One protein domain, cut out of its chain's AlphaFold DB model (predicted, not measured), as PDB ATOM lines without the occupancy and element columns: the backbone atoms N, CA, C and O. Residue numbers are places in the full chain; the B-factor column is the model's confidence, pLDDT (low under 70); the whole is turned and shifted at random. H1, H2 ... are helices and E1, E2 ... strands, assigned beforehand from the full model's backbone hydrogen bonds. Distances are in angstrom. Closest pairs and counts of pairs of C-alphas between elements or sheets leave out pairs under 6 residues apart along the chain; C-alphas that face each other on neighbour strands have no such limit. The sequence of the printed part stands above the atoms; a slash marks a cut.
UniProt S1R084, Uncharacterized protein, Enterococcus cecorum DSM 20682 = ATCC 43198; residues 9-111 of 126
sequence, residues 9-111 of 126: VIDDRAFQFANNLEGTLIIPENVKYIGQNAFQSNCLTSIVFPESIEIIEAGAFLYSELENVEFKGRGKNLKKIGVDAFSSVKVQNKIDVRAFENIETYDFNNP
ATOM      1  N   VAL A   9     -14.374  10.846  -5.339       98.56
ATOM      2  CA  VAL A   9     -14.505   9.879  -4.251       98.56
ATOM      3  C   VAL A   9     -14.098  10.554  -2.950       98.56
ATOM      4  O   VAL A   9     -13.046  11.187  -2.874       98.56
ATOM      5  N   ILE A  10     -14.933  10.414  -1.925       98.56
ATOM      6  CA  ILE A  10     -14.555  10.658  -0.535       98.56
ATOM      7  C   ILE A  10     -14.419   9.284   0.110       98.56
ATOM      8  O   ILE A  10     -15.421   8.598   0.291       98.56
ATOM      9  N   ASP A  11     -13.187   8.878   0.400       98.69
ATOM     10  CA  ASP A  11     -12.884   7.531   0.885       98.69
ATOM     11  C   ASP A  11     -13.457   7.239   2.279       98.69
ATOM     12  O   ASP A  11     -13.867   8.126   3.038       98.69
ATOM     13  N   ASP A  12     -13.448   5.953   2.622       98.75
ATOM     14  CA  ASP A  12     -13.838   5.454   3.934       98.75
ATOM     15  C   ASP A  12     -13.110   6.209   5.052       98.75
ATOM     16  O   ASP A  12     -11.887   6.355   5.050       98.75
ATOM     17  N   ARG A  13     -13.880   6.655   6.050       98.38
ATOM     18  CA  ARG A  13     -13.398   7.363   7.248       98.38
ATOM     19  C   ARG A  13     -12.563   8.624   6.973       98.38
ATOM     20  O   ARG A  13     -11.907   9.104   7.895       98.38
ATOM     21  N   ALA A  14     -12.601   9.197   5.765       97.81
ATOM     22  CA  ALA A  14     -11.753  10.330   5.374       97.81
ATOM     23  C   ALA A  14     -11.806  11.525   6.348       97.81
ATOM     24  O   ALA A  14     -10.793  12.181   6.587       97.81
ATOM     25  N   PHE A  15     -12.977  11.782   6.932       97.50
ATOM     26  CA  PHE A  15     -13.241  12.844   7.902       97.50
ATOM     27  C   PHE A  15     -13.942  12.306   9.158       97.50
ATOM     28  O   PHE A  15     -14.729  13.006   9.798       97.50
ATOM     29  N   GLN A  16     -13.680  11.048   9.518       97.62
ATOM     30  CA  GLN A  16     -14.241  10.452  10.727       97.62
ATOM     31  C   GLN A  16     -13.736  11.201  11.969       97.62
ATOM     32  O   GLN A  16     -12.535  11.440  12.098       97.62
ATOM     33  N   PHE A  17     -14.636  11.548  12.892       96.31
ATOM     34  CA  PHE A  17     -14.309  12.257  14.139       96.31
ATOM     35  C   PHE A  17     -13.612  13.612  13.937       96.31
ATOM     36  O   PHE A  17     -12.885  14.088  14.817       96.31
ATOM     37  N   ALA A  18     -13.808  14.255  12.785       92.81
ATOM     38  CA  ALA A  18     -13.258  15.575  12.528       92.81
ATOM     39  C   ALA A  18     -14.106  16.651  13.235       92.81
ATOM     40  O   ALA A  18     -14.800  17.443  12.610       92.81
ATOM     41  N   ASN A  19     -13.993  16.723  14.564       79.56
ATOM     42  CA  ASN A  19     -14.799  17.568  15.466       79.56
ATOM     43  C   ASN A  19     -14.813  19.082  15.153       79.56
ATOM     44  O   ASN A  19     -15.559  19.825  15.778       79.56
ATOM     45  N   ASN A  20     -13.996  19.548  14.206       86.50
ATOM     46  CA  ASN A  20     -13.957  20.939  13.746       86.50
ATOM     47  C   ASN A  20     -14.717  21.159  12.419       86.50
ATOM     48  O   ASN A  20     -14.693  22.264  11.877       86.50
ATOM     49  N   LEU A  21     -15.326  20.120  11.836       91.31
ATOM     50  CA  LEU A  21     -16.180  20.259  10.659       91.31
ATOM     51  C   LEU A  21     -17.580  20.663  11.097       91.31
ATOM     52  O   LEU A  21     -18.350  19.841  11.582       91.31
ATOM     53  N   GLU A  22     -17.886  21.938  10.894       94.12
ATOM     54  CA  GLU A  22     -19.147  22.567  11.270       94.12
ATOM     55  C   GLU A  22     -19.793  23.323  10.102       94.12
ATOM     56  O   GLU A  22     -19.161  23.604   9.075       94.12
ATOM     57  N   GLY A  23     -21.070  23.664  10.273       94.62
ATOM     58  CA  GLY A  23     -21.841  24.440   9.307       94.62
ATOM     59  C   GLY A  23     -22.266  23.634   8.079       94.62
ATOM     60  O   GLY A  23     -22.555  22.440   8.166       94.62
ATOM     61  N   THR A  24     -22.328  24.315   6.931       95.75
ATOM     62  CA  THR A  24     -22.772  23.728   5.661       95.75
ATOM     63  C   THR A  24     -21.600  23.160   4.868       95.75
ATOM     64  O   THR A  24     -20.676  23.891   4.498       95.75
ATOM     65  N   LEU A  25     -21.679  21.877   4.518       96.56
ATOM     66  CA  LEU A  25     -20.789  21.242   3.551       96.56
ATOM     67  C   LEU A  25     -21.468  21.148   2.180       96.56
ATOM     68  O   LEU A  25     -22.485  20.481   2.017       96.56
ATOM     69  N   ILE A  26     -20.871  21.786   1.175       97.00
ATOM     70  CA  ILE A  26     -21.269  21.612  -0.225       97.00
ATOM     71  C   ILE A  26     -20.349  20.561  -0.838       97.00
ATOM     72  O   ILE A  26     -19.140  20.782  -0.956       97.00
ATOM     73  N   ILE A  27     -20.917  19.417  -1.209       97.88
ATOM     74  CA  ILE A  27     -20.177  18.345  -1.868       97.88
ATOM     75  C   ILE A  27     -19.924  18.748  -3.341       97.88
ATOM     76  O   ILE A  27     -20.860  19.182  -4.015       97.88
ATOM     77  N   PRO A  28     -18.677  18.664  -3.856       97.38
ATOM     78  CA  PRO A  28     -18.353  19.066  -5.227       97.38
ATOM     79  C   PRO A  28     -19.129  18.296  -6.297       97.38
ATOM     80  O   PRO A  28     -19.378  17.105  -6.149       97.38
ATOM     81  N   GLU A  29     -19.402  18.954  -7.428       96.88
ATOM     82  CA  GLU A  29     -20.245  18.443  -8.527       96.88
ATOM     83  C   GLU A  29     -19.752  17.147  -9.191       96.88
ATOM     84  O   GLU A  29     -20.509  16.526  -9.928       96.88
ATOM     85  N   ASN A  30     -18.512  16.717  -8.951       97.81
ATOM     86  CA  ASN A  30     -17.964  15.482  -9.521       97.81
ATOM     87  C   ASN A  30     -17.987  14.295  -8.547       97.81
ATOM     88  O   ASN A  30     -17.676  13.181  -8.966       97.81
ATOM     89  N   VAL A  31     -18.343  14.511  -7.275       98.69
ATOM     90  CA  VAL A  31     -18.335  13.445  -6.267       98.69
ATOM     91  C   VAL A  31     -19.478  12.475  -6.527       98.69
ATOM     92  O   VAL A  31     -20.648  12.836  -6.439       98.69
ATOM     93  N   LYS A  32     -19.114  11.219  -6.776       98.56
ATOM     94  CA  LYS A  32     -20.036  10.104  -7.017       98.56
ATOM     95  C   LYS A  32     -20.169   9.181  -5.814       98.56
ATOM     96  O   LYS A  32     -21.193   8.518  -5.668       98.56
ATOM     97  N   TYR A  33     -19.143   9.128  -4.969       98.81
ATOM     98  CA  TYR A  33     -19.041   8.148  -3.894       98.81
ATOM     99  C   TYR A  33     -18.610   8.791  -2.578       98.81
ATOM    100  O   TYR A  33     -17.635   9.545  -2.532       98.81
ATOM    101  N   ILE A  34     -19.315   8.434  -1.506       98.81
ATOM    102  CA  ILE A  34     -18.943   8.738  -0.124       98.81
ATOM    103  C   ILE A  34     -18.834   7.427   0.641       98.81
ATOM    104  O   ILE A  34     -19.812   6.691   0.764       98.81
ATOM    105  N   GLY A  35     -17.636   7.165   1.151       98.88
ATOM    106  CA  GLY A  35     -17.253   5.917   1.786       98.88
ATOM    107  C   GLY A  35     -17.816   5.709   3.181       98.88
ATOM    108  O   GLY A  35     -18.440   6.581   3.799       98.88
ATOM    109  N   GLN A  36     -17.579   4.500   3.682       98.75
ATOM    110  CA  GLN A  36     -18.079   4.050   4.967       98.75
ATOM    111  C   GLN A  36     -17.571   4.977   6.072       98.75
ATOM    112  O   GLN A  36     -16.369   5.228   6.195       98.75
ATOM    113  N   ASN A  37     -18.494   5.486   6.892       98.50
ATOM    114  CA  ASN A  37     -18.187   6.395   7.999       98.50
ATOM    115  C   ASN A  37     -17.378   7.651   7.620       98.50
ATOM    116  O   ASN A  37     -16.756   8.251   8.499       98.50
ATOM    117  N   ALA A  38     -17.380   8.063   6.347       98.56
ATOM    118  CA  ALA A  38     -16.547   9.159   5.850       98.56
ATOM    119  C   ALA A  38     -16.673  10.450   6.670       98.56
ATOM    120  O   ALA A  38     -15.672  11.119   6.889       98.56
ATOM    121  N   PHE A  39     -17.869  10.767   7.161       98.19
ATOM    122  CA  PHE A  39     -18.184  11.925   7.994       98.19
ATOM    123  C   PHE A  39     -18.868  11.524   9.309       98.19
ATOM    124  O   PHE A  39     -19.608  12.320   9.888       98.19
ATOM    125  N   GLN A  40     -18.627  10.320   9.828       97.75
ATOM    126  CA  GLN A  40     -19.196   9.930  11.119       97.75
ATOM    127  C   GLN A  40     -18.687  10.852  12.239       97.75
ATOM    128  O   GLN A  40     -17.493  11.153  12.307       97.75
ATOM    129  N   SER A  41     -19.594  11.222  13.149       96.56
ATOM    130  CA  SER A  41     -19.312  12.024  14.345       96.56
ATOM    131  C   SER A  41     -18.662  13.371  14.014       96.56
ATOM    132  O   SER A  41     -17.548  13.662  14.444       96.56
ATOM    133  N   ASN A  42     -19.376  14.184  13.231       95.19
ATOM    134  CA  ASN A  42     -19.001  15.556  12.885       95.19
ATOM    135  C   ASN A  42     -20.069  16.568  13.329       95.19
ATOM    136  O   ASN A  42     -21.233  16.225  13.532       95.19
ATOM    137  N   CYS A  43     -19.686  17.842  13.407       95.19
ATOM    138  CA  CYS A  43     -20.556  18.951  13.816       95.19
ATOM    139  C   CYS A  43     -21.221  19.677  12.628       95.19
ATOM    140  O   CYS A  43     -21.671  20.817  12.762       95.19
ATOM    141  N   LEU A  44     -21.259  19.048  11.447       95.56
ATOM    142  CA  LEU A  44     -21.926  19.594  10.266       95.56
ATOM    143  C   LEU A  44     -23.420  19.737  10.547       95.56
ATOM    144  O   LEU A  44     -24.057  18.776  10.969       95.56
ATOM    145  N   THR A  45     -23.976  20.911  10.262       95.69
ATOM    146  CA  THR A  45     -25.407  21.201  10.454       95.69
ATOM    147  C   THR A  45     -26.196  21.103   9.154       95.69
ATOM    148  O   THR A  45     -27.415  20.925   9.169       95.69
ATOM    149  N   SER A  46     -25.514  21.197   8.011       96.00
ATOM    150  CA  SER A  46     -26.137  21.079   6.700       96.00
ATOM    151  C   SER A  46     -25.211  20.416   5.691       96.00
ATOM    152  O   SER A  46     -23.990  20.601   5.720       96.00
ATOM    153  N   ILE A  47     -25.799  19.670   4.764       96.69
ATOM    154  CA  ILE A  47     -25.095  19.114   3.615       96.69
ATOM    155  C   ILE A  47     -25.915  19.273   2.339       96.69
ATOM    156  O   ILE A  47     -27.127  19.054   2.325       96.69
ATOM    157  N   VAL A  48     -25.223  19.635   1.260       96.50
ATOM    158  CA  VAL A  48     -25.786  19.717  -0.089       96.50
ATOM    159  C   VAL A  48     -25.050  18.725  -0.978       96.50
ATOM    160  O   VAL A  48     -23.861  18.903  -1.263       96.50
ATOM    161  N   PHE A  49     -25.756  17.685  -1.413       97.19
ATOM    162  CA  PHE A  49     -25.254  16.692  -2.355       97.19
ATOM    163  C   PHE A  49     -25.462  17.153  -3.808       97.19
ATOM    164  O   PHE A  49     -26.527  17.692  -4.129       97.19
ATOM    165  N   PRO A  50     -24.475  16.947  -4.701       97.38
ATOM    166  CA  PRO A  50     -24.598  17.274  -6.117       97.38
ATOM    167  C   PRO A  50     -25.551  16.309  -6.827       97.38
ATOM    168  O   PRO A  50     -25.899  15.258  -6.296       97.38
ATOM    169  N   GLU A  51     -25.921  16.620  -8.072       95.94
ATOM    170  CA  GLU A  51     -26.712  15.681  -8.881       95.94
ATOM    171  C   GLU A  51     -25.946  14.396  -9.208       95.94
ATOM    172  O   GLU A  51     -26.564  13.389  -9.530       95.94
ATOM    173  N   SER A  52     -24.613  14.432  -9.183       97.12
ATOM    174  CA  SER A  52     -23.728  13.322  -9.551       97.12
ATOM    175  C   SER A  52     -23.550  12.271  -8.463       97.12
ATOM    176  O   SER A  52     -22.923  11.251  -8.738       97.12
ATOM    177  N   ILE A  53     -24.072  12.491  -7.252       98.12
ATOM    178  CA  ILE A  53     -23.926  11.519  -6.172       98.12
ATOM    179  C   ILE A  53     -24.641  10.216  -6.546       98.12
ATOM    180  O   ILE A  53     -25.816  10.218  -6.911       98.12
ATOM    181  N   GLU A  54     -23.929   9.097  -6.440       97.50
ATOM    182  CA  GLU A  54     -24.462   7.770  -6.755       97.50
ATOM    183  C   GLU A  54     -24.549   6.898  -5.503       97.50
ATOM    184  O   GLU A  54     -25.530   6.178  -5.314       97.50
ATOM    185  N   ILE A  55     -23.537   6.953  -4.633       98.12
ATOM    186  CA  ILE A  55     -23.418   6.055  -3.482       98.12
ATOM    187  C   ILE A  55     -23.035   6.839  -2.230       98.12
ATOM    188  O   ILE A  55     -22.024   7.542  -2.196       98.12
ATOM    189  N   ILE A  56     -23.828   6.649  -1.177       98.19
ATOM    190  CA  ILE A  56     -23.505   7.034   0.196       98.19
ATOM    191  C   ILE A  56     -23.435   5.744   1.006       98.19
ATOM    192  O   ILE A  56     -24.443   5.059   1.163       98.19
ATOM    193  N   GLU A  57     -22.253   5.375   1.485       98.44
ATOM    194  CA  GLU A  57     -22.045   4.112   2.191       98.44
ATOM    195  C   GLU A  57     -22.538   4.121   3.643       98.44
ATOM    196  O   GLU A  57     -22.967   5.134   4.204       98.44
ATOM    197  N   ALA A  58     -22.487   2.936   4.254       97.56
ATOM    198  CA  ALA A  58     -22.981   2.709   5.601       97.56
ATOM    199  C   ALA A  58     -22.344   3.661   6.626       97.56
ATOM    200  O   ALA A  58     -21.127   3.886   6.652       97.56
ATOM    201  N   GLY A  59     -23.193   4.230   7.479       97.50
ATOM    202  CA  GLY A  59     -22.801   5.146   8.542       97.50
ATOM    203  C   GLY A  59     -22.036   6.396   8.096       97.50
ATOM    204  O   GLY A  59     -21.369   6.993   8.941       97.50
ATOM    205  N   ALA A  60     -22.081   6.785   6.812       98.31
ATOM    206  CA  ALA A  60     -21.305   7.903   6.271       98.31
ATOM    207  C   ALA A  60     -21.461   9.203   7.074       98.31
ATOM    208  O   ALA A  60     -20.473   9.898   7.255       98.31
ATOM    209  N   PHE A  61     -22.647   9.493   7.610       97.38
ATOM    210  CA  PHE A  61     -22.958  10.664   8.442       97.38
ATOM    211  C   PHE A  61     -23.535  10.279   9.813       97.38
ATOM    212  O   PHE A  61     -24.191  11.094  10.466       97.38
ATOM    213  N   LEU A  62     -23.281   9.053  10.278       96.12
ATOM    214  CA  LEU A  62     -23.732   8.563  11.582       96.12
ATOM    215  C   LEU A  62     -23.265   9.498  12.717       96.12
ATOM    216  O   LEU A  62     -22.106   9.911  12.740       96.12
ATOM    217  N   TYR A  63     -24.151   9.800  13.671       94.81
ATOM    218  CA  TYR A  63     -23.884  10.716  14.795       94.81
ATOM    219  C   TYR A  63     -23.429  12.123  14.368       94.81
ATOM    220  O   TYR A  63     -22.621  12.742  15.060       94.81
ATOM    221  N   SER A  64     -23.906  12.619  13.225       92.75
ATOM    222  CA  SER A  64     -23.673  14.011  12.825       92.75
ATOM    223  C   SER A  64     -24.779  14.935  13.324       92.75
ATOM    224  O   SER A  64     -25.933  14.537  13.443       92.75
ATOM    225  N   GLU A  65     -24.451  16.207  13.510       94.31
ATOM    226  CA  GLU A  65     -25.382  17.261  13.942       94.31
ATOM    227  C   GLU A  65     -26.271  17.807  12.803       94.31
ATOM    228  O   GLU A  65     -26.762  18.933  12.867       94.31
ATOM    229  N   LEU A  66     -26.470  17.021  11.735       95.06
ATOM    230  CA  LEU A  66     -27.166  17.468  10.529       95.06
ATOM    231  C   LEU A  66     -28.626  17.790  10.844       95.06
ATOM    232  O   LEU A  66     -29.373  16.931  11.306       95.06
ATOM    233  N   GLU A  67     -29.039  19.010  10.518       94.81
ATOM    234  CA  GLU A  67     -30.422  19.489  10.588       94.81
ATOM    235  C   GLU A  67     -31.040  19.606   9.189       94.81
ATOM    236  O   GLU A  67     -32.258  19.522   9.033       94.81
ATOM    237  N   ASN A  68     -30.199  19.770   8.163       94.06
ATOM    238  CA  ASN A  68     -30.616  19.941   6.777       94.06
ATOM    239  C   ASN A  68     -29.815  19.028   5.847       94.06
ATOM    240  O   ASN A  68     -28.586  18.975   5.905       94.06
ATOM    241  N   VAL A  69     -30.523  18.334   4.960       94.81
ATOM    242  CA  VAL A  69     -29.936  17.500   3.913       94.81
ATOM    243  C   VAL A  69     -30.647  17.821   2.606       94.81
ATOM    244  O   VAL A  69     -31.864  17.680   2.505       94.81
ATOM    245  N   GLU A  70     -29.885  18.255   1.609       93.69
ATOM    246  CA  GLU A  70     -30.392  18.570   0.278       93.69
ATOM    247  C   GLU A  70     -29.732  17.668  -0.767       93.69
ATOM    248  O   GLU A  70     -28.510  17.525  -0.796       93.69
ATOM    249  N   PHE A  71     -30.539  17.105  -1.668       93.81
ATOM    250  CA  PHE A  71     -30.065  16.431  -2.874       93.81
ATOM    251  C   PHE A  71     -30.423  17.266  -4.102       93.81
ATOM    252  O   PHE A  71     -31.602  17.375  -4.465       93.81
ATOM    253  N   LYS A  72     -29.417  17.823  -4.786       94.12
ATOM    254  CA  LYS A  72     -29.638  18.473  -6.083       94.12
ATOM    255  C   LYS A  72     -30.202  17.475  -7.094       94.12
ATOM    256  O   LYS A  72     -29.985  16.266  -6.998       94.12
ATOM    257  N   GLY A  73     -30.975  17.985  -8.055       91.88
ATOM    258  CA  GLY A  73     -31.627  17.146  -9.065       91.88
ATOM    259  C   GLY A  73     -32.570  16.103  -8.463       91.88
ATOM    260  O   GLY A  73     -32.834  15.092  -9.105       91.88
ATOM    261  N   ARG A  74     -33.034  16.327  -7.221       89.06
ATOM    262  CA  ARG A  74     -33.890  15.417  -6.453       89.06
ATOM    263  C   ARG A  74     -33.309  14.007  -6.316       89.06
ATOM    264  O   ARG A  74     -34.061  13.050  -6.319       89.06
ATOM    265  N   GLY A  75     -31.984  13.866  -6.230       90.25
ATOM    266  CA  GLY A  75     -31.350  12.557  -6.029       90.25
ATOM    267  C   GLY A  75     -31.507  11.587  -7.204       90.25
ATOM    268  O   GLY A  75     -31.352  10.386  -7.014       90.25
ATOM    269  N   LYS A  76     -31.788  12.078  -8.422       90.62
ATOM    270  CA  LYS A  76     -32.050  11.236  -9.604       90.62
ATOM    271  C   LYS A  76     -30.976  10.179  -9.888       90.62
ATOM    272  O   LYS A  76     -31.319   9.108 -10.365       90.62
ATOM    273  N   ASN A  77     -29.700  10.445  -9.596       94.06
ATOM    274  CA  ASN A  77     -28.599   9.500  -9.846       94.06
ATOM    275  C   ASN A  77     -28.227   8.649  -8.623       94.06
ATOM    276  O   ASN A  77     -27.344   7.799  -8.729       94.06
ATOM    277  N   LEU A  78     -28.875   8.866  -7.477       94.25
ATOM    278  CA  LEU A  78     -28.559   8.153  -6.251       94.25
ATOM    279  C   LEU A  78     -29.046   6.707  -6.361       94.25
ATOM    280  O   LEU A  78     -30.233   6.456  -6.540       94.25
ATOM    281  N   LYS A  79     -28.111   5.766  -6.237       94.50
ATOM    282  CA  LYS A  79     -28.337   4.319  -6.334       94.50
ATOM    283  C   LYS A  79     -28.366   3.650  -4.972       94.50
ATOM    284  O   LYS A  79     -29.069   2.662  -4.778       94.50
ATOM    285  N   LYS A  80     -27.606   4.175  -4.011       94.19
ATOM    286  CA  LYS A  80     -27.482   3.553  -2.695       94.19
ATOM    287  C   LYS A  80     -27.347   4.570  -1.575       94.19
ATOM    288  O   LYS A  80     -26.513   5.474  -1.639       94.19
ATOM    289  N   ILE A  81     -28.106   4.326  -0.508       95.06
ATOM    290  CA  ILE A  81     -27.864   4.886   0.822       95.06
ATOM    291  C   ILE A  81     -27.642   3.713   1.777       95.06
ATOM    292  O   ILE A  81     -28.525   2.893   1.994       95.06
ATOM    293  N   GLY A  82     -26.442   3.609   2.333       94.88
ATOM    294  CA  GLY A  82     -26.072   2.525   3.224       94.88
ATOM    295  C   GLY A  82     -26.845   2.550   4.541       94.88
ATOM    296  O   GLY A  82     -27.370   3.580   4.970       94.88
ATOM    297  N   VAL A  83     -26.854   1.393   5.203       93.06
ATOM    298  CA  VAL A  83     -27.403   1.227   6.554       93.06
ATOM    299  C   VAL A  83     -26.816   2.276   7.489       93.06
ATOM    300  O   VAL A  83     -25.612   2.545   7.448       93.06
ATOM    301  N   ASP A  84     -27.672   2.900   8.296       94.56
ATOM    302  CA  ASP A  84     -27.297   3.914   9.278       94.56
ATOM    303  C   ASP A  84     -26.592   5.158   8.716       94.56
ATOM    304  O   ASP A  84     -26.056   5.959   9.486       94.56
ATOM    305  N   ALA A  85     -26.581   5.371   7.391       96.06
ATOM    306  CA  ALA A  85     -25.847   6.478   6.770       96.06
ATOM    307  C   ALA A  85     -26.187   7.842   7.385       96.06
ATOM    308  O   ALA A  85     -25.302   8.680   7.487       96.06
ATOM    309  N   PHE A  86     -27.427   8.031   7.840       95.75
ATOM    310  CA  PHE A  86     -27.886   9.237   8.532       95.75
ATOM    311  C   PHE A  86     -28.481   8.923   9.913       95.75
ATOM    312  O   PHE A  86     -29.327   9.660  10.409       95.75
ATOM    313  N   SER A  87     -28.083   7.825  10.556       93.19
ATOM    314  CA  SER A  87     -28.581   7.510  11.897       93.19
ATOM    315  C   SER A  87     -28.094   8.534  12.926       93.19
ATOM    316  O   SER A  87     -26.972   9.045  12.861       93.19
ATOM    317  N   SER A  88     -28.965   8.846  13.889       93.00
ATOM    318  CA  SER A  88     -28.708   9.830  14.951       93.00
ATOM    319  C   SER A  88     -28.417  11.260  14.467       93.00
ATOM    320  O   SER A  88     -27.778  12.020  15.192       93.00
ATOM    321  N   VAL A  89     -28.901  11.637  13.279       93.19
ATOM    322  CA  VAL A  89     -28.957  13.044  12.845       93.19
ATOM    323  C   VAL A  89     -30.194  13.759  13.404       93.19
ATOM    324  O   VAL A  89     -31.111  13.121  13.922       93.19
ATOM    325  N   LYS A  90     -30.237  15.091  13.288       92.06
ATOM    326  CA  LYS A  90     -31.291  15.971  13.832       92.06
ATOM    327  C   LYS A  90     -32.253  16.523  12.772       92.06
ATOM    328  O   LYS A  90     -33.034  17.432  13.057       92.06
ATOM    329  N   VAL A  91     -32.198  15.997  11.550       88.75
ATOM    330  CA  VAL A  91     -33.022  16.454  10.426       88.75
ATOM    331  C   VAL A  91     -34.507  16.253  10.737       88.75
ATOM    332  O   VAL A  91     -34.935  15.160  11.095       88.75
ATOM    333  N   GLN A  92     -35.297  17.315  10.566       78.94
ATOM    334  CA  GLN A  92     -36.756  17.275  10.758       78.94
ATOM    335  C   GLN A  92     -37.515  17.058   9.444       78.94
ATOM    336  O   GLN A  92     -38.617  16.508   9.441       78.94
ATOM    337  N   ASN A  93     -36.927  17.483   8.323       74.94
ATOM    338  CA  ASN A  93     -37.523  17.334   7.004       74.94
ATOM    339  C   ASN A  93     -37.232  15.938   6.461       74.94
ATOM    340  O   ASN A  93     -36.082  15.592   6.196       74.94
ATOM    341  N   LYS A  94     -38.285  15.150   6.265       82.75
ATOM    342  CA  LYS A  94     -38.160  13.862   5.594       82.75
ATOM    343  C   LYS A  94     -38.032  14.076   4.080       82.75
ATOM    344  O   LYS A  94     -38.644  14.982   3.514       82.75
ATOM    345  N   ILE A  95     -37.242  13.235   3.427       85.62
ATOM    346  CA  ILE A  95     -36.959  13.239   1.994       85.62
ATOM    347  C   ILE A  95     -37.719  12.078   1.358       85.62
ATOM    348  O   ILE A  95     -37.516  10.922   1.735       85.62
ATOM    349  N   ASP A  96     -38.605  12.402   0.416       85.06
ATOM    350  CA  ASP A  96     -39.428  11.417  -0.282       85.06
ATOM    351  C   ASP A  96     -38.571  10.643  -1.283       85.06
ATOM    352  O   ASP A  96     -38.180  11.169  -2.329       85.06
ATOM    353  N   VAL A  97     -38.287   9.380  -0.971       83.25
ATOM    354  CA  VAL A  97     -37.432   8.538  -1.816       83.25
ATOM    355  C   VAL A  97     -38.111   8.117  -3.122       83.25
ATOM    356  O   VAL A  97     -37.424   7.649  -4.022       83.25
ATOM    357  N   ARG A  98     -39.424   8.352  -3.300       80.00
ATOM    358  CA  ARG A  98     -40.101   8.184  -4.606       80.00
ATOM    359  C   ARG A  98     -39.603   9.172  -5.655       80.00
ATOM    360  O   ARG A  98     -39.781   8.939  -6.846       80.00
ATOM    361  N   ALA A  99     -39.001  10.281  -5.226       76.75
ATOM    362  CA  ALA A  99     -38.358  11.220  -6.132       76.75
ATOM    363  C   ALA A  99     -37.021  10.688  -6.684       76.75
ATOM    364  O   ALA A  99     -36.486  11.280  -7.620       76.75
ATOM    365  N   PHE A 100     -36.478   9.602  -6.119       85.38
ATOM    366  CA  PHE A 100     -35.203   9.028  -6.537       85.38
ATOM    367  C   PHE A 100     -35.448   8.008  -7.648       85.38
ATOM    368  O   PHE A 100     -35.979   6.926  -7.417       85.38
ATOM    369  N   GLU A 101     -35.056   8.361  -8.869       83.06
ATOM    370  CA  GLU A 101     -35.352   7.561 -10.066       83.06
ATOM    371  C   GLU A 101     -34.569   6.238 -10.128       83.06
ATOM    372  O   GLU A 101     -35.034   5.288 -10.752       83.06
ATOM    373  N   ASN A 102     -33.394   6.168  -9.492       83.94
ATOM    374  CA  ASN A 102     -32.441   5.062  -9.652       83.94
ATOM    375  C   ASN A 102     -32.023   4.392  -8.329       83.94
ATOM    376  O   ASN A 102     -31.025   3.674  -8.313       83.94
ATOM    377  N   ILE A 103     -32.743   4.620  -7.222       86.44
ATOM    378  CA  ILE A 103     -32.364   4.053  -5.918       86.44
ATOM    379  C   ILE A 103     -32.582   2.530  -5.908       86.44
ATOM    380  O   ILE A 103     -33.697   2.038  -6.061       86.44
ATOM    381  N   GLU A 104     -31.505   1.770  -5.728       87.31
ATOM    382  CA  GLU A 104     -31.516   0.303  -5.690       87.31
ATOM    383  C   GLU A 104     -31.677  -0.216  -4.260       87.31
ATOM    384  O   GLU A 104     -32.398  -1.181  -4.013       87.31
ATOM    385  N   THR A 105     -30.992   0.414  -3.299       84.69
ATOM    386  CA  THR A 105     -31.030   0.007  -1.888       84.69
ATOM    387  C   THR A 105     -30.962   1.213  -0.961       84.69
ATOM    388  O   THR A 105     -30.188   2.148  -1.187       84.69
ATOM    389  N   TYR A 106     -31.758   1.180   0.106       85.62
ATOM    390  CA  TYR A 106     -31.673   2.137   1.202       85.62
ATOM    391  C   TYR A 106     -32.133   1.514   2.522       85.62
ATOM    392  O   TYR A 106     -32.773   0.463   2.553       85.62
ATOM    393  N   ASP A 107     -31.785   2.172   3.621       84.50
ATOM    394  CA  ASP A 107     -32.218   1.795   4.963       84.50
ATOM    395  C   ASP A 107     -33.625   2.331   5.262       84.50
ATOM    396  O   ASP A 107     -33.834   3.542   5.332       84.50
ATOM    397  N   PHE A 108     -34.593   1.431   5.455       79.56
ATOM    398  CA  PHE A 108     -35.982   1.778   5.783       79.56
ATOM    399  C   PHE A 108     -36.138   2.468   7.143       79.56
ATOM    400  O   PHE A 108     -37.151   3.122   7.376       79.56
ATOM    401  N   ASN A 109     -35.148   2.340   8.031       79.56
ATOM    402  CA  ASN A 109     -35.134   3.016   9.327       79.56
ATOM    403  C   ASN A 109     -34.370   4.340   9.286       79.56
ATOM    404  O   ASN A 109     -34.200   4.984  10.323       79.56
ATOM    405  N   ASN A 110     -33.893   4.752   8.108       84.94
ATOM    406  CA  ASN A 110     -33.161   5.993   7.979       84.94
ATOM    407  C   ASN A 110     -34.064   7.175   8.374       84.94
ATOM    408  O   ASN A 110     -35.109   7.374   7.755       84.94
ATOM    409  N   PRO A 111     -33.675   7.991   9.370       84.62
ATOM    410  CA  PRO A 111     -34.575   8.980   9.960       84.62
ATOM    411  C   PRO A 111     -34.946  10.115   9.001       84.62
ATOM    412  O   PRO A 111     -35.947  10.796   9.226       84.62
TER     413      PRO A 111
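AT A GLANCE: This is residues 9 to 111 of the 126 residues of an uncharacterized protein of Enterococcus cecorum DSM 20682 = ATCC 43198 (UniProt S1R084). With little regular structure, the chain winds in stacked turns, a solenoid: E1, E2 and E3 lie side by side in one wall, and residues 9 to 10, 33 to 34, 55 to 56 and 80 to 81 pair in parallel along another. The 103 printed residues hold E1, E2, E3, then H1, with only 20 in named elements, mostly strand. It is compact, radius of gyration of the C-alphas 12.1 A, spanning 34 by 27 by 21 A.

HOW THE PARTS SIT: E1, residues 22 to 26, is parallel to E2, residues 43 to 49, at 9 degrees; N 25 and O 46 are within hydrogen-bond range at 2.9 A. E3, residues 68 to 71, is parallel to E2 at 19 degrees, N 49 and O 70 within range at 2.8 A. E1 and E3 are apart. H1, residues 72 to 75, only grazes the sheet; it is too short for an O i to N i+4 pair.

IN THESE COORDINATES: E1 begins at C-alpha 22 (-19.147, 22.567, 11.270) and measures 11.7 A, E2 17.0 A, E3 10.3 A. H1, 6.2 A, ends at C-alpha 75 (-31.350, 12.557, -6.029).

THE WHOLE: The C-alphas farthest apart, Asn 20 and Glu 101, are 34.7 A apart. The printed part has no cut. The links E1 to E2 and E2 to E3 are long. No printed residue is under 70 in pLDDT.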